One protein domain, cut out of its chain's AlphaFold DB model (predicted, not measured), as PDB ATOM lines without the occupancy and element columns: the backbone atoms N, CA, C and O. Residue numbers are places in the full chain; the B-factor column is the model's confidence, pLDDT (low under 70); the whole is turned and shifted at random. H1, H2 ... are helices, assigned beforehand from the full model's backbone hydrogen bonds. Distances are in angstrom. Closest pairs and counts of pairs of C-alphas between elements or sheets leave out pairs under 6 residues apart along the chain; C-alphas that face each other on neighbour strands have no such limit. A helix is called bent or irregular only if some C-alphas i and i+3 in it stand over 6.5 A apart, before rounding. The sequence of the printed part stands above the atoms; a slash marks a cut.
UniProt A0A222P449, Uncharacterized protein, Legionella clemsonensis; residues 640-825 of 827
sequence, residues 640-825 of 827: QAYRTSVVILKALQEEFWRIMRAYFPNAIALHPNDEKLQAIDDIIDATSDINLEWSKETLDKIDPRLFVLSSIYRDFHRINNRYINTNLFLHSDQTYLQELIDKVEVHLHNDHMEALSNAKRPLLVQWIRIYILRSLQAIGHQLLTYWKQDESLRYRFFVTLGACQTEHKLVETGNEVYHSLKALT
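What this domain is: This is residues 640 to 825 of the 827 residues of an uncharacterized protein of Legionella clemsonensis (UniProt A0A222P449). In a flat body, the hairpin of H4 and H5 packs over the pair H1 and H8, making an up-and-down bundle in which each helix runs against the one before it. H2 and H3 sit at the last part of H1, while H7 lies toward the opposite end, with a long link folding back to H8. The printed part has 186 residues, eight named helices, H1 to H8 in order, and no named strand: all helix. It is compact, with a radius of gyration of the C-alphas of 18.5 A and spans of 58 by 51 by 20 A.

Where its parts are: H1, residues 640 to 670, spans 44.8 A from C-alpha 640 at (184.220, 220.957, 311.036); it is irregular, C-alphas 662 and 665 being 7.3 A apart, with a kink of 41 degrees near residue 663. H2 is residues 675 to 684, H3 696 to 702, H4 705 to 723 (27.6 A), H5 733 to 747 (20.8 A) and H6 753 to 757. H7, residues 763 to 787, spans 34.9 A, with a kink of 29 degrees near residue 774. H8, residues 805 to 825, spans 30.5 A to C-alpha 825 at (192.013, 213.158, 307.884).

How they stand to each other: The hub H1 touches H4 (C-alphas of Phe 656 and Leu 706 closest, 5.9 A) at a shallow tilt of 28 degrees, opposite ways. With residues 641 to 655 alone it touches H8 (Ala 641 and Leu 821, 6.3 A). H4 and H5 form a hairpin at 8 degrees (Tyr 723 and Tyr 736, 6.7 A). H7 touches no helix. Every O i to N i+4 pair is within hydrogen-bond range in H4 and H5; H1 has 25 of 27, H2 2 of 6 (i+3: 3 of 7), H3 2 of 3, H6 0 of 1 (i+3: 2 of 2), H7 18 of 21, H8 15 of 17.

The domain as a whole: The farthest C-alphas, of Asn 673 and Trp 787, are 58.7 A apart. The printed part has no cut; links H2 to H3 and H7 to H8 are long. Low confidence includes residues 781 to 796.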
ATOM      1  N   GLN A 640     183.280 219.961 311.534       88.94
ATOM      2  CA  GLN A 640     184.220 220.957 311.036       88.94
ATOM      3  C   GLN A 640     184.286 220.940 309.503       88.94
ATOM      4  O   GLN A 640     184.273 222.003 308.895       88.94
ATOM      5  N   ALA A 641     184.243 219.757 308.879       89.69
ATOM      6  CA  ALA A 641     184.240 219.610 307.423       89.69
ATOM      7  C   ALA A 641     183.070 220.359 306.760       89.69
ATOM      8  O   ALA A 641     183.278 221.114 305.809       89.69
ATOM      9  N   TYR A 642     181.850 220.220 307.297       91.75
ATOM     10  CA  TYR A 642     180.681 220.923 306.768       91.75
ATOM     11  C   TYR A 642     180.799 222.437 306.929       91.75
ATOM     12  O   TYR A 642     180.575 223.185 305.977       91.75
ATOM     13  N   ARG A 643     181.227 222.905 308.108       90.56
ATOM     14  CA  ARG A 643     181.463 224.336 308.358       90.56
ATOM     15  C   ARG A 643     182.499 224.913 307.400       90.56
ATOM     16  O   ARG A 643     182.290 225.998 306.866       90.56
ATOM     17  N   THR A 644     183.575 224.178 307.136       89.75
ATOM     18  CA  THR A 644     184.596 224.569 306.164       89.75
ATOM     19  C   THR A 644     184.023 224.633 304.743       89.75
ATOM     20  O   THR A 644     184.276 225.609 304.041       89.75
ATOM     21  N   SER A 645     183.177 223.682 304.333       91.38
ATOM     22  CA  SER A 645     182.466 223.752 303.044       91.38
ATOM     23  C   SER A 645     181.543 224.975 302.938       91.38
ATOM     24  O   SER A 645     181.486 225.636 301.902       91.38
ATOM     25  N   VAL A 646     180.859 225.352 304.023       90.06
ATOM     26  CA  VAL A 646     180.046 226.580 304.066       90.06
ATOM     27  C   VAL A 646     180.913 227.834 303.887       90.06
ATOM     28  O   VAL A 646     180.499 228.760 303.189       90.06
ATOM     29  N   VAL A 647     182.129 227.862 304.446       90.00
ATOM     30  CA  VAL A 647     183.094 228.953 304.205       90.00
ATOM     31  C   VAL A 647     183.477 229.028 302.724       90.00
ATOM     32  O   VAL A 647     183.483 230.128 302.171       90.00
ATOM     33  N   ILE A 648     183.721 227.887 302.061       89.12
ATOM     34  CA  ILE A 648     183.978 227.843 300.609       89.12
ATOM     35  C   ILE A 648     182.811 228.470 299.840       89.12
ATOM     36  O   ILE A 648     183.024 229.363 299.019       89.12
ATOM     37  N   LEU A 649     181.580 228.018 300.107       90.19
ATOM     38  CA  LEU A 649     180.384 228.513 299.422       90.19
ATOM     39  C   LEU A 649     180.220 230.023 299.601       90.19
ATOM     40  O   LEU A 649     179.968 230.726 298.624       90.19
ATOM     41  N   LYS A 650     180.441 230.534 300.817       88.81
ATOM     42  CA  LYS A 650     180.378 231.969 301.110       88.81
ATOM     43  C   LYS A 650     181.455 232.761 300.363       88.81
ATOM     44  O   LYS A 650     181.145 233.790 299.772       88.81
ATOM     45  N   ALA A 651     182.697 232.278 300.340       88.12
ATOM     46  CA  ALA A 651     183.794 232.945 299.637       88.12
ATOM     47  C   ALA A 651     183.566 232.990 298.116       88.12
ATOM     48  O   ALA A 651     183.766 234.030 297.487       88.12
ATOM     49  N   LEU A 652     183.092 231.882 297.531       89.88
ATOM     50  CA  LEU A 652     182.664 231.835 296.130       89.88
ATOM     51  C   LEU A 652     181.524 232.821 295.876       89.88
ATOM     52  O   LEU A 652     181.509 233.487 294.839       89.88
ATOM     53  N   GLN A 653     180.600 232.937 296.832       89.38
ATOM     54  CA  GLN A 653     179.436 233.790 296.690       89.38
ATOM     55  C   GLN A 653     179.760 235.277 296.712       89.38
ATOM     56  O   GLN A 653     179.321 236.030 295.841       89.38
ATOM     57  N   GLU A 654     180.580 235.693 297.667       89.00
ATOM     58  CA  GLU A 654     181.078 237.061 297.759       89.00
ATOM     59  C   GLU A 654     181.858 237.457 296.498       89.00
ATOM     60  O   GLU A 654     181.640 238.541 295.951       89.00
ATOM     61  N   GLU A 655     182.715 236.569 295.981       88.75
ATOM     62  CA  GLU A 655     183.497 236.846 294.775       88.75
ATOM     63  C   GLU A 655     182.646 236.908 293.503       88.75
ATOM     64  O   GLU A 655     182.863 237.797 292.675       88.75
ATOM     65  N   PHE A 656     181.659 236.022 293.351       89.50
ATOM     66  CA  PHE A 656     180.725 236.063 292.225       89.50
ATOM     67  C   PHE A 656     179.980 237.401 292.185       89.50
ATOM     68  O   PHE A 656     180.025 238.105 291.174       89.50
ATOM     69  N   TRP A 657     179.376 237.818 293.302       87.94
ATOM     70  CA  TRP A 657     178.624 239.073 293.357       87.94
ATOM     71  C   TRP A 657     179.509 240.314 293.229       87.94
ATOM     72  O   TRP A 657     179.091 241.300 292.620       87.94
ATOM     73  N   ARG A 658     180.749 240.272 293.733       89.31
ATOM     74  CA  ARG A 658     181.727 241.352 293.528       89.31
ATOM     75  C   ARG A 658     182.018 241.565 292.043       89.31
ATOM     76  O   ARG A 658     182.095 242.709 291.601       89.31
ATOM     77  N   ILE A 659     182.198 240.484 291.277       87.62
ATOM     78  CA  ILE A 659     182.431 240.564 289.827       87.62
ATOM     79  C   ILE A 659     181.156 241.018 289.111       87.62
ATOM     80  O   ILE A 659     181.238 241.959 288.325       87.62
ATOM     81  N   MET A 660     179.998 240.420 289.422       85.94
ATOM     82  CA  MET A 660     178.708 240.814 288.838       85.94
ATOM     83  C   MET A 660     178.499 242.325 288.958       85.94
ATOM     84  O   MET A 660     178.397 243.011 287.948       85.94
ATOM     85  N   ARG A 661     178.555 242.881 290.173       86.50
ATOM     86  CA  ARG A 661     178.312 244.316 290.409       86.50
ATOM     87  C   ARG A 661     179.339 245.233 289.742       86.50
ATOM     88  O   ARG A 661     178.999 246.342 289.351       86.50
ATOM     89  N   ALA A 662     180.592 244.795 289.619       86.25
ATOM     90  CA  ALA A 662     181.656 245.621 289.049       86.25
ATOM     91  C   ALA A 662     181.603 245.718 287.515       86.25
ATOM     92  O   ALA A 662     181.999 246.743 286.962       86.25
ATOM     93  N   TYR A 663     181.166 244.658 286.828       85.69
ATOM     94  CA  TYR A 663     181.282 244.551 285.367       85.69
ATOM     95  C   TYR A 663     179.937 244.548 284.632       85.69
ATOM     96  O   TYR A 663     179.897 244.890 283.451       85.69
ATOM     97  N   PHE A 664     178.838 244.243 285.320       85.94
ATOM     98  CA  PHE A 664     177.503 244.211 284.725       85.94
ATOM     99  C   PHE A 664     177.048 245.538 284.086       85.94
ATOM    100  O   PHE A 664     176.593 245.487 282.941       85.94
ATOM    101  N   PRO A 665     177.251 246.727 284.702       83.62
ATOM    102  CA  PRO A 665     176.836 247.993 284.083       83.62
ATOM    103  C   PRO A 665     177.489 248.237 282.714       83.62
ATOM    104  O   PRO A 665     176.853 248.725 281.781       83.62
ATOM    105  N   ASN A 666     178.756 247.838 282.568       83.88
ATOM    106  CA  ASN A 666     179.476 247.950 281.300       83.88
ATOM    107  C   ASN A 666     178.971 246.938 280.261       83.88
ATOM    108  O   ASN A 666     178.921 247.259 279.076       83.88
ATOM    109  N   ALA A 667     178.589 245.733 280.687       83.25
ATOM    110  CA  ALA A 667     178.056 244.707 279.795       83.25
ATOM    111  C   ALA A 667     176.699 245.115 279.193       83.25
ATOM    112  O   ALA A 667     176.501 244.945 277.990       83.25
ATOM    113  N   ILE A 668     175.811 245.731 279.988       83.38
ATOM    114  CA  ILE A 668     174.557 246.327 279.489       83.38
ATOM    115  C   ILE A 668     174.851 247.429 278.467       83.38
ATOM    116  O   ILE A 668     174.242 247.456 277.399       83.38
ATOM    117  N   ALA A 669     175.805 248.319 278.763       82.38
ATOM    118  CA  ALA A 669     176.157 249.409 277.855       82.38
ATOM    119  C   ALA A 669     176.691 248.906 276.499       82.38
ATOM    120  O   ALA A 669     176.426 249.518 275.465       82.38
ATOM    121  N   LEU A 670     177.428 247.790 276.490       82.25
ATOM    122  CA  LEU A 670     177.981 247.174 275.276       82.25
ATOM    123  C   LEU A 670     176.960 246.327 274.499       82.25
ATOM    124  O   LEU A 670     177.092 246.169 273.284       82.25
ATOM    125  N   HIS A 671     175.939 245.800 275.177       82.00
ATOM    126  CA  HIS A 671     174.917 244.929 274.596       82.00
ATOM    127  C   HIS A 671     173.493 245.392 274.960       82.00
ATOM    128  O   HIS A 671     172.745 244.647 275.592       82.00
ATOM    129  N   PRO A 672     173.073 246.594 274.522       75.88
ATOM    130  CA  PRO A 672     171.830 247.214 274.984       75.88
ATOM    131  C   PRO A 672     170.552 246.491 274.534       75.88
ATOM    132  O   PRO A 672     169.511 246.703 275.141       75.88
ATOM    133  N   ASN A 673     170.615 245.632 273.507       78.94
ATOM    134  CA  ASN A 673     169.459 244.911 272.950       78.94
ATOM    135  C   ASN A 673     169.359 243.443 273.417       78.94
ATOM    136  O   ASN A 673     168.592 242.674 272.842       78.94
ATOM    137  N   ASP A 674     170.170 243.009 274.386       80.38
ATOM    138  CA  ASP A 674     170.124 241.632 274.885       80.38
ATOM    139  C   ASP A 674     169.095 241.491 276.019       80.38
ATOM    140  O   ASP A 674     169.363 241.838 277.171       80.38
ATOM    141  N   GLU A 675     167.923 240.942 275.686       77.94
ATOM    142  CA  GLU A 675     166.814 240.706 276.622       77.94
ATOM    143  C   GLU A 675     167.233 239.871 277.846       77.94
ATOM    144  O   GLU A 675     166.746 240.104 278.953       77.94
ATOM    145  N   LYS A 676     168.177 238.924 277.690       76.69
ATOM    146  CA  LYS A 676     168.648 238.081 278.802       76.69
ATOM    147  C   LYS A 676     169.577 238.833 279.749       76.69
ATOM    148  O   LYS A 676     169.631 238.473 280.918       76.69
ATOM    149  N   LEU A 677     170.324 239.828 279.264       79.12
ATOM    150  CA  LEU A 677     171.140 240.700 280.117       79.12
ATOM    151  C   LEU A 677     170.269 241.732 280.839       79.12
ATOM    152  O   LEU A 677     170.494 241.970 282.020       79.12
ATOM    153  N   GLN A 678     169.252 242.286 280.171       76.25
ATOM    154  CA  GLN A 678     168.304 243.214 280.799       76.25
ATOM    155  C   GLN A 678     167.510 242.550 281.933       76.25
ATOM    156  O   GLN A 678     167.377 243.130 283.002       76.25
ATOM    157  N   ALA A 679     167.080 241.295 281.755       74.50
ATOM    158  CA  ALA A 679     166.379 240.533 282.795       74.50
ATOM    159  C   ALA A 679     167.215 240.277 284.069       74.50
ATOM    160  O   ALA A 679     166.664 239.911 285.104       74.50
ATOM    161  N   ILE A 680     168.543 240.429 284.005       75.81
ATOM    162  CA  ILE A 680     169.439 240.254 285.157       75.81
ATOM    163  C   ILE A 680     169.506 241.529 286.014       75.81
ATOM    164  O   ILE A 680     169.786 241.423 287.209       75.81
ATOM    165  N   ASP A 681     169.206 242.704 285.449       73.06
ATOM    166  CA  ASP A 681     169.253 243.998 286.153       73.06
ATOM    167  C   ASP A 681     168.275 244.009 287.341       73.06
ATOM    168  O   ASP A 681     168.650 244.334 288.466       73.06
ATOM    169  N   ASP A 682     167.074 243.458 287.135       68.50
ATOM    170  CA  ASP A 682     166.054 243.285 288.179       68.50
ATOM    171  C   ASP A 682     166.463 242.282 289.285       68.50
ATOM    172  O   ASP A 682     165.923 242.304 290.393       68.50
ATOM    173  N   ILE A 683     167.412 241.377 289.010       72.62
ATOM    174  CA  ILE A 683     167.791 240.256 289.894       72.62
ATOM    175  C   ILE A 683     168.989 240.605 290.788       72.62
ATOM    176  O   ILE A 683     169.076 240.102 291.914       72.62
ATOM    177  N   ILE A 684     169.904 241.455 290.307       71.88
ATOM    178  CA  ILE A 684     171.172 241.785 290.988       71.88
ATOM    179  C   ILE A 684     170.950 242.455 292.348       71.88
ATOM    180  O   ILE A 684     171.722 242.208 293.281       71.88
ATOM    181  N   ASP A 685     169.893 243.258 292.471       65.75
ATOM    182  CA  ASP A 685     169.535 243.932 293.722       65.75
ATOM    183  C   ASP A 685     168.513 243.141 294.559       65.75
ATOM    184  O   ASP A 685     168.439 243.321 295.776       65.75
ATOM    185  N   ALA A 686     167.758 242.223 293.943       64.31
ATOM    186  CA  ALA A 686     166.681 241.476 294.597       64.31
ATOM    187  C   ALA A 686     167.128 240.159 295.256       64.31
ATOM    188  O   ALA A 686     166.462 239.677 296.176       64.31
ATOM    189  N   THR A 687     168.230 239.546 294.809       67.75
ATOM    190  CA  THR A 687     168.644 238.215 295.285       67.75
ATOM    191  C   THR A 687     170.135 238.135 295.592       67.75
ATOM    192  O   THR A 687     170.965 238.781 294.962       67.75
ATOM    193  N   SER A 688     170.489 237.306 296.575       64.06
ATOM    194  CA  SER A 688     171.883 236.950 296.873       64.06
ATOM    195  C   SER A 688     172.226 235.517 296.457       64.06
ATOM    196  O   SER A 688     173.374 235.105 296.614       64.06
ATOM    197  N   ASP A 689     171.279 234.750 295.910       68.88
ATOM    198  CA  ASP A 689     171.484 233.337 295.583       68.88
ATOM    199  C   ASP A 689     172.156 233.149 294.212       68.88
ATOM    200  O   ASP A 689     171.705 233.648 293.184       68.88
ATOM    201  N   ILE A 690     173.252 232.395 294.202       75.19
ATOM    202  CA  ILE A 690     174.060 232.098 293.009       75.19
ATOM    203  C   ILE A 690     173.573 230.845 292.299       75.19
ATOM    204  O   ILE A 690     173.941 230.604 291.146       75.19
ATOM    205  N   ASN A 691     172.725 230.054 292.953       69.62
ATOM    206  CA  ASN A 691     172.268 228.767 292.455       69.62
ATOM    207  C   ASN A 691     171.191 228.857 291.355       69.62
ATOM    208  O   ASN A 691     170.628 227.837 290.964       69.62
ATOM    209  N   LEU A 692     170.911 230.052 290.826       73.25
ATOM    210  CA  LEU A 692     170.059 230.246 289.651       73.25
ATOM    211  C   LEU A 692     170.654 229.542 288.419       73.25
ATOM    212  O   LEU A 692     171.875 229.381 288.300       73.25
ATOM    213  N   GLU A 693     169.808 229.122 287.475       74.94
ATOM    214  CA  GLU A 693     170.228 228.507 286.208       74.94
ATOM    215  C   GLU A 693     170.799 229.549 285.236       74.94
ATOM    216  O   GLU A 693     170.207 229.908 284.221       74.94
ATOM    217  N   TRP A 694     171.989 230.054 285.551       79.12
ATOM    218  CA  TRP A 694     172.693 230.986 284.685       79.12
ATOM    219  C   TRP A 694     173.117 230.332 283.369       79.12
ATOM    220  O   TRP A 694     173.749 229.269 283.360       79.12
ATOM    221  N   SER A 695     172.827 231.008 282.257       81.50
ATOM    222  CA  SER A 695     173.333 230.617 280.945       81.50
ATOM    223  C   SER A 695     174.806 231.023 280.812       81.50
ATOM    224  O   SER A 695     175.181 232.150 281.152       81.50
ATOM    225  N   LYS A 696     175.647 230.110 280.309       82.88
ATOM    226  CA  LYS A 696     177.075 230.383 280.077       82.88
ATOM    227  C   LYS A 696     177.265 231.580 279.147       82.88
ATOM    228  O   LYS A 696     178.034 232.477 279.458       82.88
ATOM    229  N   GLU A 697     176.508 231.615 278.051       83.00
ATOM    230  CA  GLU A 697     176.562 232.698 277.066       83.00
ATOM    231  C   GLU A 697     176.248 234.064 277.681       83.00
ATOM    232  O   GLU A 697     176.859 235.059 277.309       83.00
ATOM    233  N   THR A 698     175.306 234.125 278.626       82.12
ATOM    234  CA  THR A 698     174.916 235.383 279.276       82.12
ATOM    235  C   THR A 698     175.960 235.839 280.293       82.12
ATOM    236  O   THR A 698     176.313 237.015 280.308       82.12
ATOM    237  N   LEU A 699     176.497 234.928 281.113       85.56
ATOM    238  CA  LEU A 699     177.541 235.274 282.083       85.56
ATOM    239  C   LEU A 699     178.870 235.635 281.409       85.56
ATOM    240  O   LEU A 699     179.519 236.584 281.841       85.56
ATOM    241  N   ASP A 700     179.245 234.941 280.329       83.94
ATOM    242  CA  ASP A 700     180.483 235.208 279.586       83.94
ATOM    243  C   ASP A 700     180.490 236.613 278.950       83.94
ATOM    244  O   ASP A 700     181.558 237.210 278.820       83.94
ATOM    245  N   LYS A 701     179.314 237.177 278.612       84.38
ATOM    246  CA  LYS A 701     179.178 238.574 278.146       84.38
ATOM    247  C   LYS A 701     179.488 239.607 279.232       84.38
ATOM    248  O   LYS A 701     179.870 240.726 278.904       84.38
ATOM    249  N   ILE A 702     179.313 239.250 280.505       84.88
ATOM    250  CA  ILE A 702     179.641 240.110 281.649       84.88
ATOM    251  C   ILE A 702     181.103 239.902 282.027       84.88
ATOM    252  O   ILE A 702     181.908 240.830 281.994       84.88
ATOM    253  N   ASP A 703     181.431 238.667 282.402       86.06
ATOM    254  CA  ASP A 703     182.778 238.218 282.712       86.06
ATOM    255  C   ASP A 703     182.813 236.676 282.723       86.06
ATOM    256  O   ASP A 703     182.096 236.049 283.511       86.06
ATOM    257  N   PRO A 704     183.682 236.025 281.931       83.00
ATOM    258  CA  PRO A 704     183.711 234.564 281.826       83.00
ATOM    259  C   PRO A 704     184.113 233.842 283.125       83.00
ATOM    260  O   PRO A 704     183.936 232.628 283.253       83.00
ATOM    261  N   ARG A 705     184.623 234.557 284.138       87.50
ATOM    262  CA  ARG A 705     184.908 233.985 285.466       87.50
ATOM    263  C   ARG A 705     183.635 233.645 286.236       87.50
ATOM    264  O   ARG A 705     183.659 232.744 287.069       87.50
ATOM    265  N   LEU A 706     182.527 234.330 285.961       88.12
ATOM    266  CA  LEU A 706     181.260 234.150 286.673       88.12
ATOM    267  C   LEU A 706     180.693 232.741 286.488       88.12
ATOM    268  O   LEU A 706     180.301 232.103 287.465       88.12
ATOM    269  N   PHE A 707     180.710 232.217 285.259       86.88
ATOM    270  CA  PHE A 707     180.229 230.862 284.992       86.88
ATOM    271  C   PHE A 707     181.080 229.804 285.710       86.88
ATOM    272  O   PHE A 707     180.543 228.854 286.279       86.88
ATOM    273  N   VAL A 708     182.403 229.998 285.752       86.44
ATOM    274  CA  VAL A 708     183.325 229.113 286.480       86.44
ATOM    275  C   VAL A 708     183.017 229.120 287.980       86.44
ATOM    276  O   VAL A 708     182.870 228.055 288.572       86.44
ATOM    277  N   LEU A 709     182.842 230.300 288.585       88.38
ATOM    278  CA  LEU A 709     182.499 230.439 290.006       88.38
ATOM    279  C   LEU A 709     181.149 229.794 290.350       88.38
ATOM    280  O   LEU A 709     181.058 229.070 291.339       88.38
ATOM    281  N   SER A 710     180.120 230.002 289.521       87.94
ATOM    282  CA  SER A 710     178.802 229.379 289.706       87.94
ATOM    283  C   SER A 710     178.869 227.851 289.575       87.94
ATOM    284  O   SER A 710     178.276 227.137 290.382       87.94
ATOM    285  N   SER A 711     179.647 227.330 288.620       87.88
ATOM    286  CA  SER A 711     179.860 225.886 288.450       87.88
ATOM    287  C   SER A 711     180.531 225.257 289.677       87.88
ATOM    288  O   SER A 711     180.047 224.255 290.202       87.88
ATOM    289  N   ILE A 712     181.599 225.884 290.190       88.88
ATOM    290  CA  ILE A 712     182.285 225.427 291.410       88.88
ATOM    291  C   ILE A 712     181.323 225.475 292.608       88.88
ATOM    292  O   ILE A 712     181.219 224.504 293.356       88.88
ATOM    293  N   TYR A 713     180.570 226.569 292.765       90.62
ATOM    294  CA  TYR A 713     179.569 226.715 293.824       90.62
ATOM    295  C   TYR A 713     178.523 225.592 293.780       90.62
ATOM    296  O   TYR A 713     178.240 224.979 294.809       90.62
ATOM    297  N   ARG A 714     177.986 225.269 292.594       89.25
ATOM    298  CA  ARG A 714     177.002 224.188 292.411       89.25
ATOM    299  C   ARG A 714     177.546 222.828 292.839       89.25
ATOM    300  O   ARG A 714     176.812 222.065 293.464       89.25
ATOM    301  N   ASP A 715     178.809 222.530 292.546       89.94
ATOM    302  CA  ASP A 715     179.434 221.262 292.931       89.94
ATOM    303  C   ASP A 715     179.552 221.118 294.457       89.94
ATOM    304  O   ASP A 715     179.099 220.112 295.010       89.94
ATOM    305  N   PHE A 716     180.066 222.137 295.153       91.25
ATOM    306  CA  PHE A 716     180.138 222.137 296.623       91.25
ATOM    307  C   PHE A 716     178.745 222.131 297.272       91.25
ATOM    308  O   PHE A 716     178.498 221.391 298.226       91.25
ATOM    309  N   HIS A 717     177.803 222.900 296.724       90.25
ATOM    310  CA  HIS A 717     176.424 222.958 297.205       90.25
ATOM    311  C   HIS A 717     175.717 221.603 297.051       90.25
ATOM    312  O   HIS A 717     175.030 221.147 297.966       90.25
ATOM    313  N   ARG A 718     175.940 220.897 295.933       89.69
ATOM    314  CA  ARG A 718     175.401 219.550 295.702       89.69
ATOM    315  C   ARG A 718     175.920 218.543 296.727       89.69
ATOM    316  O   ARG A 718     175.133 217.738 297.219       89.69
ATOM    317  N   ILE A 719     177.213 218.578 297.044       90.94
ATOM    318  CA  ILE A 719     177.823 217.668 298.025       90.94
ATOM    319  C   ILE A 719     177.259 217.944 299.424       90.94
ATOM    320  O   ILE A 719     176.833 217.014 300.106       90.94
ATOM    321  N   ASN A 720     177.129 219.219 299.806       91.00
ATOM    322  CA  ASN A 720     176.479 219.603 301.060       91.00
ATOM    323  C   ASN A 720     175.036 219.083 301.126       91.00
ATOM    324  O   ASN A 720     174.681 218.424 302.098       91.00
ATOM    325  N   ASN A 721     174.233 219.272 300.076       89.62
ATOM    326  CA  ASN A 721     172.835 218.821 300.050       89.62
ATOM    327  C   ASN A 721     172.666 217.296 300.073       89.62
ATOM    328  O   ASN A 721     171.648 216.800 300.557       89.62
ATOM    329  N   ARG A 722     173.642 216.533 299.565       89.38
ATOM    330  CA  ARG A 722     173.656 215.070 299.719       89.38
ATOM    331  C   ARG A 722     174.053 214.648 301.136       89.38
ATOM    332  O   ARG A 722     173.564 213.631 301.619       89.38
ATOM    333  N   TYR A 723     174.907 215.420 301.803       91.44
ATOM    334  CA  TYR A 723     175.363 215.139 303.163       91.44
ATOM    335  C   TYR A 723     174.309 215.450 304.231       91.44
ATOM    336  O   TYR A 723     174.115 214.652 305.150       91.44
ATOM    337  N   ILE A 724     173.567 216.551 304.081       91.25
ATOM    338  CA  ILE A 724     172.470 216.942 304.985       91.25
ATOM    339  C   ILE A 724     171.091 216.493 304.468       91.25
ATOM    340  O   ILE A 724     170.105 217.215 304.580       91.25
ATOM    341  N   ASN A 725     171.023 215.304 303.864       89.81
ATOM    342  CA  ASN A 725     169.821 214.764 303.225       89.81
ATOM    343  C   ASN A 725     168.981 213.884 304.170       89.81
ATOM    344  O   ASN A 725     169.515 213.280 305.098       89.81
ATOM    345  N   THR A 726     167.684 213.723 303.882       85.75
ATOM    346  CA  THR A 726     166.820 212.762 304.596       85.75
ATOM    347  C   THR A 726     167.302 211.319 304.438       85.75
ATOM    348  O   THR A 726     167.160 210.506 305.350       85.75
ATOM    349  N   ASN A 727     167.936 210.978 303.313       87.38
ATOM    350  CA  ASN A 727     168.609 209.696 303.163       87.38
ATOM    351  C   ASN A 727     170.033 209.755 303.740       87.38
ATOM    352  O   ASN A 727     171.005 210.076 303.053       87.38
ATOM    353  N   LEU A 728     170.149 209.383 305.016       86.38
ATOM    354  CA  LEU A 728     171.402 209.395 305.775       86.38
ATOM    355  C   LEU A 728     172.493 208.481 305.195       86.38
ATOM    356  O   LEU A 728     173.668 208.697 305.489       86.38
ATOM    357  N   PHE A 729     172.135 207.503 304.359       83.62
ATOM    358  CA  PHE A 729     173.082 206.563 303.751       83.62
ATOM    359  C   PHE A 729     173.811 207.128 302.525       83.62
ATOM    360  O   PHE A 729     174.769 206.512 302.067       83.62
ATOM    361  N   LEU A 730     173.386 208.282 301.989       82.50
ATOM    362  CA  LEU A 730     174.019 208.882 300.807       82.50
ATOM    363  C   LEU A 730     175.475 209.288 301.060       82.50
ATOM    364  O   LEU A 730     176.307 209.135 300.172       82.50
ATOM    365  N   HIS A 731     175.785 209.770 302.266       82.31
ATOM    366  CA  HIS A 731     177.144 210.104 302.688       82.31
ATOM    367  C   HIS A 731     177.376 209.747 304.149       82.31
ATOM    368  O   HIS A 731     176.535 210.022 305.006       82.31
ATOM    369  N   SER A 732     178.556 209.202 304.436       86.62
ATOM    370  CA  SER A 732     179.131 209.183 305.774       86.62
ATOM    371  C   SER A 732     180.043 210.397 305.951       86.62
ATOM    372  O   SER A 732     180.430 211.041 304.976       86.62
ATOM    373  N   ASP A 733     180.417 210.701 307.192       86.75
ATOM    374  CA  ASP A 733     181.339 211.806 307.492       86.75
ATOM    375  C   ASP A 733     182.670 211.638 306.741       86.75
ATOM    376  O   ASP A 733     183.213 212.600 306.201       86.75
ATOM    377  N   GLN A 734     183.143 210.394 306.612       86.31
ATOM    378  CA  GLN A 734     184.374 210.062 305.902       86.31
ATOM    379  C   GLN A 734     184.240 210.217 304.381       86.31
ATOM    380  O   GLN A 734     185.126 210.789 303.749       86.31
ATOM    381  N   THR A 735     183.140 209.744 303.775       88.38
ATOM    382  CA  THR A 735     182.956 209.891 302.320       88.38
ATOM    383  C   THR A 735     182.696 211.338 301.926       88.38
ATOM    384  O   THR A 735     183.175 211.774 300.884       88.38
ATOM    385  N   TYR A 736     181.990 212.098 302.768       91.94
ATOM    386  CA  TYR A 736     181.808 213.535 302.590       91.94
ATOM    387  C   TYR A 736     183.136 214.293 302.672       91.94
ATOM    388  O   TYR A 736     183.428 215.090 301.785       91.94
ATOM    389  N   LEU A 737     183.959 214.020 303.693       91.19
ATOM    390  CA  LEU A 737     185.269 214.654 303.840       91.19
ATOM    391  C   LEU A 737     186.169 214.376 302.629       91.19
ATOM    392  O   LEU A 737     186.788 215.304 302.115       91.19
ATOM    393  N   GLN A 738     186.206 213.129 302.147       89.31
ATOM    394  CA  GLN A 738     187.012 212.772 300.981       89.31
ATOM    395  C   GLN A 738     186.519 213.470 299.708       89.31
ATOM    396  O   GLN A 738     187.318 214.108 299.032       89.31
ATOM    397  N   GLU A 739     185.214 213.423 299.405       90.94
ATOM    398  CA  GLU A 739     184.678 214.093 298.210       90.94
ATOM    399  C   GLU A 739     184.872 215.616 298.286       90.94
ATOM    400  O   GLU A 739     185.155 216.262 297.277       90.94
ATOM    401  N   LEU A 740     184.778 216.201 299.486       91.88
ATOM    402  CA  LEU A 740     185.049 217.617 299.706       91.88
ATOM    403  C   LEU A 740     186.522 217.959 299.436       91.88
ATOM    404  O   LEU A 740     186.791 218.947 298.755       91.88
ATOM    405  N   ILE A 741     187.466 217.145 299.924       89.25
ATOM    406  CA  ILE A 741     188.902 217.304 299.646       89.25
ATOM    407  C   ILE A 741     189.173 217.178 298.149       89.25
ATOM    408  O   ILE A 741     189.812 218.066 297.589       89.25
ATOM    409  N   ASP A 742     188.636 216.147 297.493       89.50
ATOM    410  CA  ASP A 742     188.812 215.926 296.055       89.50
ATOM    411  C   ASP A 742     188.302 217.138 295.256       89.50
ATOM    412  O   ASP A 742     188.955 217.605 294.324       89.50
ATOM    413  N   LYS A 743     187.160 217.725 295.644       90.88
ATOM    414  CA  LYS A 743     186.655 218.952 295.010       90.88
ATOM    415  C   LYS A 743     187.499 220.185 295.297       90.88
ATOM    416  O   LYS A 743     187.647 221.020 294.405       90.88
ATOM    417  N   VAL A 744     188.057 220.321 296.499       88.81
ATOM    418  CA  VAL A 744     188.996 221.407 296.813       88.81
ATOM    419  C   VAL A 744     190.262 221.273 295.973       88.81
ATOM    420  O   VAL A 744     190.655 222.255 295.346       88.81
ATOM    421  N   GLU A 745     190.846 220.076 295.880       87.56
ATOM    422  CA  GLU A 745     192.013 219.781 295.035       87.56
ATOM    423  C   GLU A 745     191.711 220.043 293.556       87.56
ATOM    424  O   GLU A 745     192.532 220.622 292.861       87.56
ATOM    425  N   VAL A 746     190.513 219.705 293.068       87.38
ATOM    426  CA  VAL A 746     190.137 219.953 291.667       87.38
ATOM    427  C   VAL A 746     189.881 221.432 291.377       87.38
ATOM    428  O   VAL A 746     190.258 221.899 290.306       87.38
ATOM    429  N   HIS A 747     189.248 222.191 292.279       87.06
ATOM    430  CA  HIS A 747     188.719 223.525 291.946       87.06
ATOM    431  C   HIS A 747     189.449 224.715 292.573       87.06
ATOM    432  O   HIS A 747     189.429 225.790 291.978       87.06
ATOM    433  N   LEU A 748     190.042 224.568 293.760       85.06
ATOM    434  CA  LEU A 748     190.561 225.694 294.556       85.06
ATOM    435  C   LEU A 748     192.043 225.554 294.917       85.06
ATOM    436  O   LEU A 748     192.707 226.551 295.193       85.06
ATOM    437  N   HIS A 749     192.553 224.327 294.910       83.75
ATOM    438  CA  HIS A 749     193.904 223.966 295.314       83.75
ATOM    439  C   HIS A 749     194.577 223.146 294.202       83.75
ATOM    440  O   HIS A 749     194.953 221.993 294.395       83.75
ATOM    441  N   ASN A 750     194.659 223.747 293.008       80.31
ATOM    442  CA  ASN A 750     195.230 223.136 291.809       80.31
ATOM    443  C   ASN A 750     196.259 224.033 291.112       80.31
ATOM    444  O   ASN A 750     196.352 225.244 291.312       80.31
ATOM    445  N   ASP A 751     196.972 223.393 290.196       73.12
ATOM    446  CA  ASP A 751     198.005 223.954 289.342       73.12
ATOM    447  C   ASP A 751     197.461 224.751 288.136       73.12
ATOM    448  O   ASP A 751     198.199 225.006 287.193       73.12
ATOM    449  N   HIS A 752     196.186 225.124 288.083       77.12
ATOM    450  CA  HIS A 752     195.579 225.788 286.917       77.12
ATOM    451  C   HIS A 752     194.758 227.033 287.285       77.12
ATOM    452  O   HIS A 752     193.976 227.535 286.471       77.12
ATOM    453  N   MET A 753     194.955 227.572 288.490       79.38
ATOM    454  CA  MET A 753     194.222 228.739 288.995       79.38
ATOM    455  C   MET A 753     194.481 230.017 288.184       79.38
ATOM    456  O   MET A 753     193.660 230.937 288.204       79.38
ATOM    457  N   GLU A 754     195.551 230.069 287.385       77.06
ATOM    458  CA  GLU A 754     195.830 231.192 286.488       77.06
ATOM    459  C   GLU A 754     194.759 231.356 285.405       77.06
ATOM    460  O   GLU A 754     194.591 232.463 284.882       77.06
ATOM    461  N   ALA A 755     194.001 230.293 285.100       75.38
ATOM    462  CA  ALA A 755     192.887 230.338 284.159       75.38
ATOM    463  C   ALA A 755     191.814 231.358 284.574       75.38
ATOM    464  O   ALA A 755     191.191 231.988 283.719       75.38
ATOM    465  N   LEU A 756     191.670 231.612 285.879       78.19
ATOM    466  CA  LEU A 756     190.783 232.643 286.419       78.19
ATOM    467  C   LEU A 756     191.254 234.067 286.096       78.19
ATOM    468  O   LEU A 756     190.486 235.004 286.256       78.19
ATOM    469  N   SER A 757     192.488 234.267 285.634       75.88
ATOM    470  CA  SER A 757     192.996 235.573 285.192       75.88
ATOM    471  C   SER A 757     192.987 235.750 283.669       75.88
ATOM    472  O   SER A 757     193.185 236.877 283.202       75.88
ATOM    473  N   ASN A 758     192.692 234.692 282.899       68.56
ATOM    474  CA  ASN A 758     192.626 234.725 281.429       68.56
ATOM    475  C   ASN A 758     191.634 235.780 280.910       68.56
ATOM    476  O   ASN A 758     191.875 236.401 279.883       68.56
ATOM    477  N   ALA A 759     190.547 236.016 281.647       62.50
ATOM    478  CA  ALA A 759     189.502 236.978 281.294       62.50
ATOM    479  C   ALA A 759     189.968 238.445 281.311       62.50
ATOM    480  O   ALA A 759     189.382 239.296 280.652       62.50
ATOM    481  N   LYS A 760     191.002 238.759 282.104       67.75
ATOM    482  CA  LYS A 760     191.405 240.140 282.422       67.75
ATOM    483  C   LYS A 760     192.747 240.539 281.806       67.75
ATOM    484  O   LYS A 760     193.071 241.727 281.768       67.75
ATOM    485  N   ARG A 761     193.578 239.577 281.394       73.19
ATOM    486  CA  ARG A 761     194.966 239.823 280.974       73.19
ATOM    487  C   ARG A 761     195.162 239.532 279.481       73.19
ATOM    488  O   ARG A 761     194.630 238.542 278.990       73.19
ATOM    489  N   PRO A 762     195.961 240.342 278.758       77.44
ATOM    490  CA  PRO A 762     196.327 240.043 277.375       77.44
ATOM    491  C   PRO A 762     197.024 238.682 277.248       77.44
ATOM    492  O   PRO A 762     197.810 238.312 278.123       77.44
ATOM    493  N   LEU A 763     196.812 237.986 276.125       78.19
ATOM    494  CA  LEU A 763     197.371 236.651 275.851       78.19
ATOM    495  C   LEU A 763     198.886 236.567 276.090       78.19
ATOM    496  O   LEU A 763     199.358 235.599 276.676       78.19
ATOM    497  N   LEU A 764     199.643 237.599 275.702       80.69
ATOM    498  CA  LEU A 764     201.092 237.652 275.915       80.69
ATOM    499  C   LEU A 764     201.466 237.710 277.406       80.69
ATOM    500  O   LEU A 764     202.364 236.996 277.842       80.69
ATOM    501  N   VAL A 765     200.768 238.532 278.199       78.81
ATOM    502  CA  VAL A 765     201.004 238.651 279.651       78.81
ATOM    503  C   VAL A 765     200.682 237.330 280.336       78.81
ATOM    504  O   VAL A 765     201.428 236.884 281.204       78.81
ATOM    505  N   GLN A 766     199.604 236.679 279.910       79.44
ATOM    506  CA  GLN A 766     199.196 235.390 280.442       79.44
ATOM    507  C   GLN A 766     200.174 234.271 280.056       79.44
ATOM    508  O   GLN A 766     200.519 233.444 280.895       79.44
ATOM    509  N   TRP A 767     200.696 234.286 278.827       83.19
ATOM    510  CA  TRP A 767     201.737 233.361 278.381       83.19
ATOM    511  C   TRP A 767     203.022 233.515 279.207       83.19
ATOM    512  O   TRP A 767     203.533 232.528 279.735       83.19
ATOM    513  N   ILE A 768     203.499 234.751 279.408       80.94
ATOM    514  CA  ILE A 768     204.665 235.033 280.267       80.94
ATOM    515  C   ILE A 768     204.411 234.521 281.686       80.94
ATOM    516  O   ILE A 768     205.281 233.910 282.308       80.94
ATOM    517  N   ARG A 769     203.206 234.747 282.202       82.44
ATOM    518  CA  ARG A 769     202.827 234.353 283.553       82.44
ATOM    519  C   ARG A 769     202.831 232.835 283.745       82.44
ATOM    520  O   ARG A 769     203.412 232.366 284.718       82.44
ATOM    521  N   ILE A 770     202.263 232.089 282.797       77.81
ATOM    522  CA  ILE A 770     202.147 230.624 282.853       77.81
ATOM    523  C   ILE A 770     203.492 229.935 282.597       77.81
ATOM    524  O   ILE A 770     203.880 229.059 283.362       77.81
ATOM    525  N   TYR A 771     204.215 230.312 281.538       81.12
ATOM    526  CA  TYR A 771     205.385 229.545 281.093       81.12
ATOM    527  C   TYR A 771     206.704 230.022 281.710       81.12
ATOM    528  O   TYR A 771     207.629 229.223 281.865       81.12
ATOM    529  N   ILE A 772     206.797 231.301 282.095       79.06
ATOM    530  CA  ILE A 772     208.032 231.902 282.624       79.06
ATOM    531  C   ILE A 772     207.909 232.177 284.123       79.06
ATOM    532  O   ILE A 772     208.633 231.576 284.916       79.06
ATOM    533  N   LEU A 773     207.006 233.079 284.532       79.75
ATOM    534  CA  LEU A 773     206.953 233.553 285.923       79.75
ATOM    535  C   LEU A 773     206.587 232.436 286.894       79.75
ATOM    536  O   LEU A 773     207.221 232.319 287.937       79.75
ATOM    537  N   ARG A 774     205.626 231.584 286.538       77.38
ATOM    538  CA  ARG A 774     205.261 230.430 287.353       77.38
ATOM    539  C   ARG A 774     206.424 229.466 287.547       77.38
ATOM    540  O   ARG A 774     206.700 229.099 288.680       77.38
ATOM    541  N   SER A 775     207.109 229.077 286.470       76.50
ATOM    542  CA  SER A 775     208.260 228.166 286.526       76.50
ATOM    543  C   SER A 775     209.359 228.730 287.432       76.50
ATOM    544  O   SER A 775     209.902 228.020 288.274       76.50
ATOM    545  N   LEU A 776     209.625 230.038 287.334       76.44
ATOM    546  CA  LEU A 776     210.580 230.733 288.201       76.44
ATOM    547  C   LEU A 776     210.117 230.797 289.663       76.44
ATOM    548  O   LEU A 776     210.913 230.556 290.569       76.44
ATOM    549  N   GLN A 777     208.839 231.088 289.915       76.00
ATOM    550  CA  GLN A 777     208.272 231.100 291.266       76.00
ATOM    551  C   GLN A 777     208.222 229.697 291.884       76.00
ATOM    552  O   GLN A 777     208.481 229.572 293.077       76.00
ATOM    553  N   ALA A 778     207.965 228.653 291.090       72.94
ATOM    554  CA  ALA A 778     207.992 227.256 291.519       72.94
ATOM    555  C   ALA A 778     209.401 226.849 291.965       72.94
ATOM    556  O   ALA A 778     209.557 226.286 293.046       72.94
ATOM    557  N   ILE A 779     210.432 227.215 291.193       73.88
ATOM    558  CA  ILE A 779     211.838 227.020 291.577       73.88
ATOM    559  C   ILE A 779     212.153 227.797 292.866       73.88
ATOM    560  O   ILE A 779     212.763 227.254 293.787       73.88
ATOM    561  N   GLY A 780     211.691 229.048 292.972       70.50
ATOM    562  CA  GLY A 780     211.852 229.869 294.175       70.50
ATOM    563  C   GLY A 780     211.204 229.247 295.417       70.50
ATOM    564  O   GLY A 780     211.830 229.195 296.474       70.50
ATOM    565  N   HIS A 781     209.989 228.714 295.287       69.88
ATOM    566  CA  HIS A 781     209.277 228.023 296.363       69.88
ATOM    567  C   HIS A 781     209.940 226.696 296.747       69.88
ATOM    568  O   HIS A 781     210.053 226.404 297.938       69.88
ATOM    569  N   GLN A 782     210.419 225.913 295.775       67.44
ATOM    570  CA  GLN A 782     211.155 224.667 296.020       67.44
ATOM    571  C   GLN A 782     212.466 224.920 296.777       67.44
ATOM    572  O   GLN A 782     212.792 224.190 297.708       67.44
ATOM    573  N   LEU A 783     213.188 225.995 296.449       69.62
ATOM    574  CA  LEU A 783     214.388 226.397 297.187       69.62
ATOM    575  C   LEU A 783     214.058 226.864 298.614       69.62
ATOM    576  O   LEU A 783     214.740 226.475 299.561       69.62
ATOM    577  N   LEU A 784     212.991 227.651 298.792       64.81
ATOM    578  CA  LEU A 784     212.559 228.147 300.107       64.81
ATOM    579  C   LEU A 784     212.060 227.029 301.038       64.81
ATOM    580  O   LEU A 784     212.354 227.060 302.232       64.81
ATOM    581  N   THR A 785     211.339 226.043 300.499       62.12
ATOM    582  CA  THR A 785     210.854 224.854 301.231       62.12
ATOM    583  C   THR A 785     211.968 223.861 301.546       62.12
ATOM    584  O   THR A 785     211.923 223.201 302.579       62.12
ATOM    585  N   TYR A 786     213.003 223.777 300.706       61.34
ATOM    586  CA  TYR A 786     214.197 222.988 301.013       61.34
ATOM    587  C   TYR A 786     214.985 223.575 302.198       61.34
ATOM    588  O   TYR A 786     215.573 222.833 302.982       61.34
ATOM    589  N   TRP A 787     214.984 224.905 302.352       62.47
ATOM    590  CA  TRP A 787     215.732 225.610 303.401       62.47
ATOM    591  C   TRP A 787     214.966 225.766 304.722       62.47
ATOM    592  O   TRP A 787     215.571 225.714 305.790       62.47
ATOM    593  N   LYS A 788     213.645 225.962 304.671       58.38
ATOM    594  CA  LYS A 788     212.765 225.995 305.846       58.38
ATOM    595  C   LYS A 788     211.952 224.703 305.848       58.38
ATOM    596  O   LYS A 788     210.983 224.617 305.106       58.38
ATOM    597  N   GLN A 789     212.354 223.707 306.642       55.47
ATOM    598  CA  GLN A 789     211.631 222.438 306.827       55.47
ATOM    599  C   GLN A 789     210.275 222.654 307.530       55.47
ATOM    600  O   GLN A 789     210.080 222.256 308.672       55.47
ATOM    601  N   ASP A 790     209.349 223.332 306.866       55.69
ATOM    602  CA  ASP A 790     207.990 223.569 307.334       55.69
ATOM    603  C   ASP A 790     207.038 222.771 306.437       55.69
ATOM    604  O   ASP A 790     206.882 223.069 305.248       55.69
ATOM    605  N   GLU A 791     206.433 221.716 306.987       55.94
ATOM    606  CA  GLU A 791     205.513 220.841 306.247       55.94
ATOM    607  C   GLU A 791     204.300 221.603 305.695       55.94
ATOM    608  O   GLU A 791     203.766 221.224 304.650       55.94
ATOM    609  N   SER A 792     203.919 222.731 306.311       55.47
ATOM    610  CA  SER A 792     202.815 223.574 305.837       55.47
ATOM    611  C   SER A 792     203.115 224.269 304.502       55.47
ATOM    612  O   SER A 792     202.203 224.549 303.725       55.47
ATOM    613  N   LEU A 793     204.391 224.502 304.174       59.72
ATOM    614  CA  LEU A 793     204.798 225.137 302.917       59.72
ATOM    615  C   LEU A 793     204.890 224.147 301.751       59.72
ATOM    616  O   LEU A 793     204.925 224.572 300.597       59.72
ATOM    617  N   ARG A 794     204.922 222.839 302.035       57.28
ATOM    618  CA  ARG A 794     205.134 221.779 301.037       57.28
ATOM    619  C   ARG A 794     203.928 221.560 300.121       57.28
ATOM    620  O   ARG A 794     204.101 221.117 298.992       57.28
ATOM    621  N   TYR A 795     202.738 221.910 300.604       56.22
ATOM    622  CA  TYR A 795     201.463 221.772 299.896       56.22
ATOM    623  C   TYR A 795     200.800 223.123 299.605       56.22
ATOM    624  O   TYR A 795     199.652 223.173 299.196       56.22
ATOM    625  N   ARG A 796     201.491 224.247 299.821       63.81
ATOM    626  CA  ARG A 796     200.908 225.578 299.638       63.81
ATOM    627  C   ARG A 796     201.001 226.011 298.175       63.81
ATOM    628  O   ARG A 796     202.099 226.267 297.678       63.81
ATOM    629  N   PHE A 797     199.860 226.174 297.510       70.44
ATOM    630  CA  PHE A 797     199.816 226.766 296.173       70.44
ATOM    631  C   PHE A 797     200.068 228.269 296.263       70.44
ATOM    632  O   PHE A 797     199.553 228.958 297.148       70.44
ATOM    633  N   PHE A 798     200.878 228.797 295.353       70.81
ATOM    634  CA  PHE A 798     201.221 230.213 295.325       70.81
ATOM    635  C   PHE A 798     200.504 230.918 294.182       70.81
ATOM    636  O   PHE A 798     200.262 230.362 293.114       70.81
ATOM    637  N   VAL A 799     200.185 232.186 294.409       76.31
ATOM    638  CA  VAL A 799     199.580 233.027 293.385       76.31
ATOM    639  C   VAL A 799     200.675 233.512 292.439       76.31
ATOM    640  O   VAL A 799     201.676 234.091 292.879       76.31
ATOM    641  N   THR A 800     200.515 233.287 291.133       77.94
ATOM    642  CA  THR A 800     201.540 233.710 290.172       77.94
ATOM    643  C   THR A 800     201.560 235.232 290.033       77.94
ATOM    644  O   THR A 800     200.506 235.877 290.000       77.94
ATOM    645  N   LEU A 801     202.751 235.831 289.945       75.50
ATOM    646  CA  LEU A 801     202.920 237.291 289.866       75.50
ATOM    647  C   LEU A 801     202.030 237.893 288.761       75.50
ATOM    648  O   LEU A 801     202.038 237.428 287.623       75.50
ATOM    649  N   GLY A 802     201.240 238.918 289.103       71.25
ATOM    650  CA  GLY A 802     200.300 239.575 288.177       71.25
ATOM    651  C   GLY A 802     198.845 239.074 288.216       71.25
ATOM    652  O   GLY A 802     198.038 239.498 287.377       71.25
ATOM    653  N   ALA A 803     198.493 238.226 289.185       79.88
ATOM    654  CA  ALA A 803     197.143 237.697 289.386       79.88
ATOM    655  C   ALA A 803     196.042 238.743 289.495       79.88
ATOM    656  O   ALA A 803     196.253 239.877 289.931       79.88
ATOM    657  N   CYS A 804     194.831 238.347 289.106       82.25
ATOM    658  CA  CYS A 804     193.637 239.099 289.450       82.25
ATOM    659  C   CYS A 804     193.222 238.844 290.912       82.25
ATOM    660  O   CYS A 804     193.615 237.860 291.533       82.25
ATOM    661  N   GLN A 805     192.390 239.735 291.453       85.31
ATOM    662  CA  GLN A 805     191.889 239.650 292.828       85.31
ATOM    663  C   GLN A 805     191.152 238.330 293.118       85.31
ATOM    664  O   GLN A 805     191.329 237.761 294.188       85.31
ATOM    665  N   THR A 806     190.381 237.820 292.153       85.69
ATOM    666  CA  THR A 806     189.633 236.558 292.280       85.69
ATOM    667  C   THR A 806     190.561 235.358 292.419       85.69
ATOM    668  O   THR A 806     190.340 234.506 293.270       85.69
ATOM    669  N   GLU A 807     191.634 235.311 291.625       85.31
ATOM    670  CA  GLU A 807     192.643 234.257 291.736       85.31
ATOM    671  C   GLU A 807     193.345 234.316 293.098       85.31
ATOM    672  O   GLU A 807     193.457 233.293 293.766       85.31
ATOM    673  N   HIS A 808     193.732 235.512 293.560       84.06
ATOM    674  CA  HIS A 808     194.297 235.688 294.901       84.06
ATOM    675  C   HIS A 808     193.366 235.157 295.995       84.06
ATOM    676  O   HIS A 808     193.789 234.357 296.826       84.06
ATOM    677  N   LYS A 809     192.096 235.579 295.971       85.25
ATOM    678  CA  LYS A 809     191.118 235.230 297.001       85.25
ATOM    679  C   LYS A 809     190.817 233.733 297.025       85.25
ATOM    680  O   LYS A 809     190.742 233.153 298.106       85.25
ATOM    681  N   LEU A 810     190.670 233.098 295.860       86.00
ATOM    682  CA  LEU A 810     190.378 231.667 295.779       86.00
ATOM    683  C   LEU A 810     191.579 230.783 296.107       86.00
ATOM    684  O   LEU A 810     191.379 229.755 296.737       86.00
ATOM    685  N   VAL A 811     192.804 231.173 295.746       85.00
ATOM    686  CA  VAL A 811     194.011 230.423 296.139       85.00
ATOM    687  C   VAL A 811     194.264 230.544 297.643       85.00
ATOM    688  O   VAL A 811     194.618 229.562 298.290       85.00
ATOM    689  N   GLU A 812     194.060 231.726 298.230       84.56
ATOM    690  CA  GLU A 812     194.157 231.919 299.681       84.56
ATOM    691  C   GLU A 812     193.120 231.068 300.423       84.56
ATOM    692  O   GLU A 812     193.491 230.259 301.274       84.56
ATOM    693  N   THR A 813     191.850 231.165 300.012       85.50
ATOM    694  CA  THR A 813     190.753 230.354 300.565       85.50
ATOM    695  C   THR A 813     191.013 228.859 300.350       85.50
ATOM    696  O   THR A 813     190.819 228.060 301.257       85.50
ATOM    697  N   GLY A 814     191.492 228.468 299.165       85.50
ATOM    698  CA  GLY A 814     191.798 227.086 298.806       85.50
ATOM    699  C   GLY A 814     192.902 226.484 299.666       85.50
ATOM    700  O   GLY A 814     192.733 225.381 300.168       85.50
ATOM    701  N   ASN A 815     193.997 227.211 299.906       84.12
ATOM    702  CA  ASN A 815     195.064 226.768 300.808       84.12
ATOM    703  C   ASN A 815     194.574 226.638 302.259       84.12
ATOM    704  O   ASN A 815     194.831 225.622 302.902       84.12
ATOM    705  N   GLU A 816     193.864 227.645 302.774       85.12
ATOM    706  CA  GLU A 816     193.341 227.644 304.149       85.12
ATOM    707  C   GLU A 816     192.384 226.469 304.386       85.12
ATOM    708  O   GLU A 816     192.515 225.712 305.354       85.12
ATOM    709  N   VAL A 817     191.444 226.281 303.462       87.81
ATOM    710  CA  VAL A 817     190.448 225.217 303.526       87.81
ATOM    711  C   VAL A 817     191.091 223.849 303.319       87.81
ATOM    712  O   VAL A 817     190.789 222.930 304.075       87.81
ATOM    713  N   TYR A 818     192.009 223.699 302.364       87.06
ATOM    714  CA  TYR A 818     192.689 222.429 302.119       87.06
ATOM    715  C   TYR A 818     193.448 221.931 303.351       87.06
ATOM    716  O   TYR A 818     193.261 220.788 303.769       87.06
ATOM    717  N   HIS A 819     194.244 222.800 303.983       82.88
ATOM    718  CA  HIS A 819     194.943 222.453 305.219       82.88
ATOM    719  C   HIS A 819     193.963 222.115 306.346       82.88
ATOM    720  O   HIS A 819     194.163 221.123 307.048       82.88
ATOM    721  N   SER A 820     192.878 222.886 306.475       85.19
ATOM    722  CA  SER A 820     191.831 222.624 307.466       85.19
ATOM    723  C   SER A 820     191.165 221.261 307.260       85.19
ATOM    724  O   SER A 820     190.915 220.563 308.234       85.19
ATOM    725  N   LEU A 821     190.907 220.849 306.014       87.44
ATOM    726  CA  LEU A 821     190.277 219.563 305.701       87.44
ATOM    727  C   LEU A 821     191.251 218.382 305.804       87.44
ATOM    728  O   LEU A 821     190.886 217.349 306.358       87.44
ATOM    729  N   LYS A 822     192.501 218.517 305.340       83.00
ATOM    730  CA  LYS A 822     193.521 217.463 305.490       83.00
ATOM    731  C   LYS A 822     193.879 217.215 306.953       83.00
ATOM    732  O   LYS A 822     194.073 216.062 307.327       83.00
ATOM    733  N   ALA A 823     193.889 218.245 307.801       82.69
ATOM    734  CA  ALA A 823     194.079 218.068 309.241       82.69
ATOM    735  C   ALA A 823     193.009 217.150 309.866       82.69
ATOM    736  O   ALA A 823     193.319 216.382 310.771       82.69
ATOM    737  N   LEU A 824     191.780 217.160 309.332       84.69
ATOM    738  CA  LEU A 824     190.686 216.281 309.766       84.69
ATOM    739  C   LEU A 824     190.814 214.834 309.262       84.69
ATOM    740  O   LEU A 824     190.052 213.988 309.705       84.69
ATOM    741  N   THR A 825     191.732 214.540 308.333       77.94
ATOM    742  CA  THR A 825     192.013 213.158 307.884       77.94
ATOM    743  C   THR A 825     193.084 212.458 308.720       77.94
ATOM    744  O   THR A 825     193.228 211.242 308.627       77.94
TER     745      THR A 825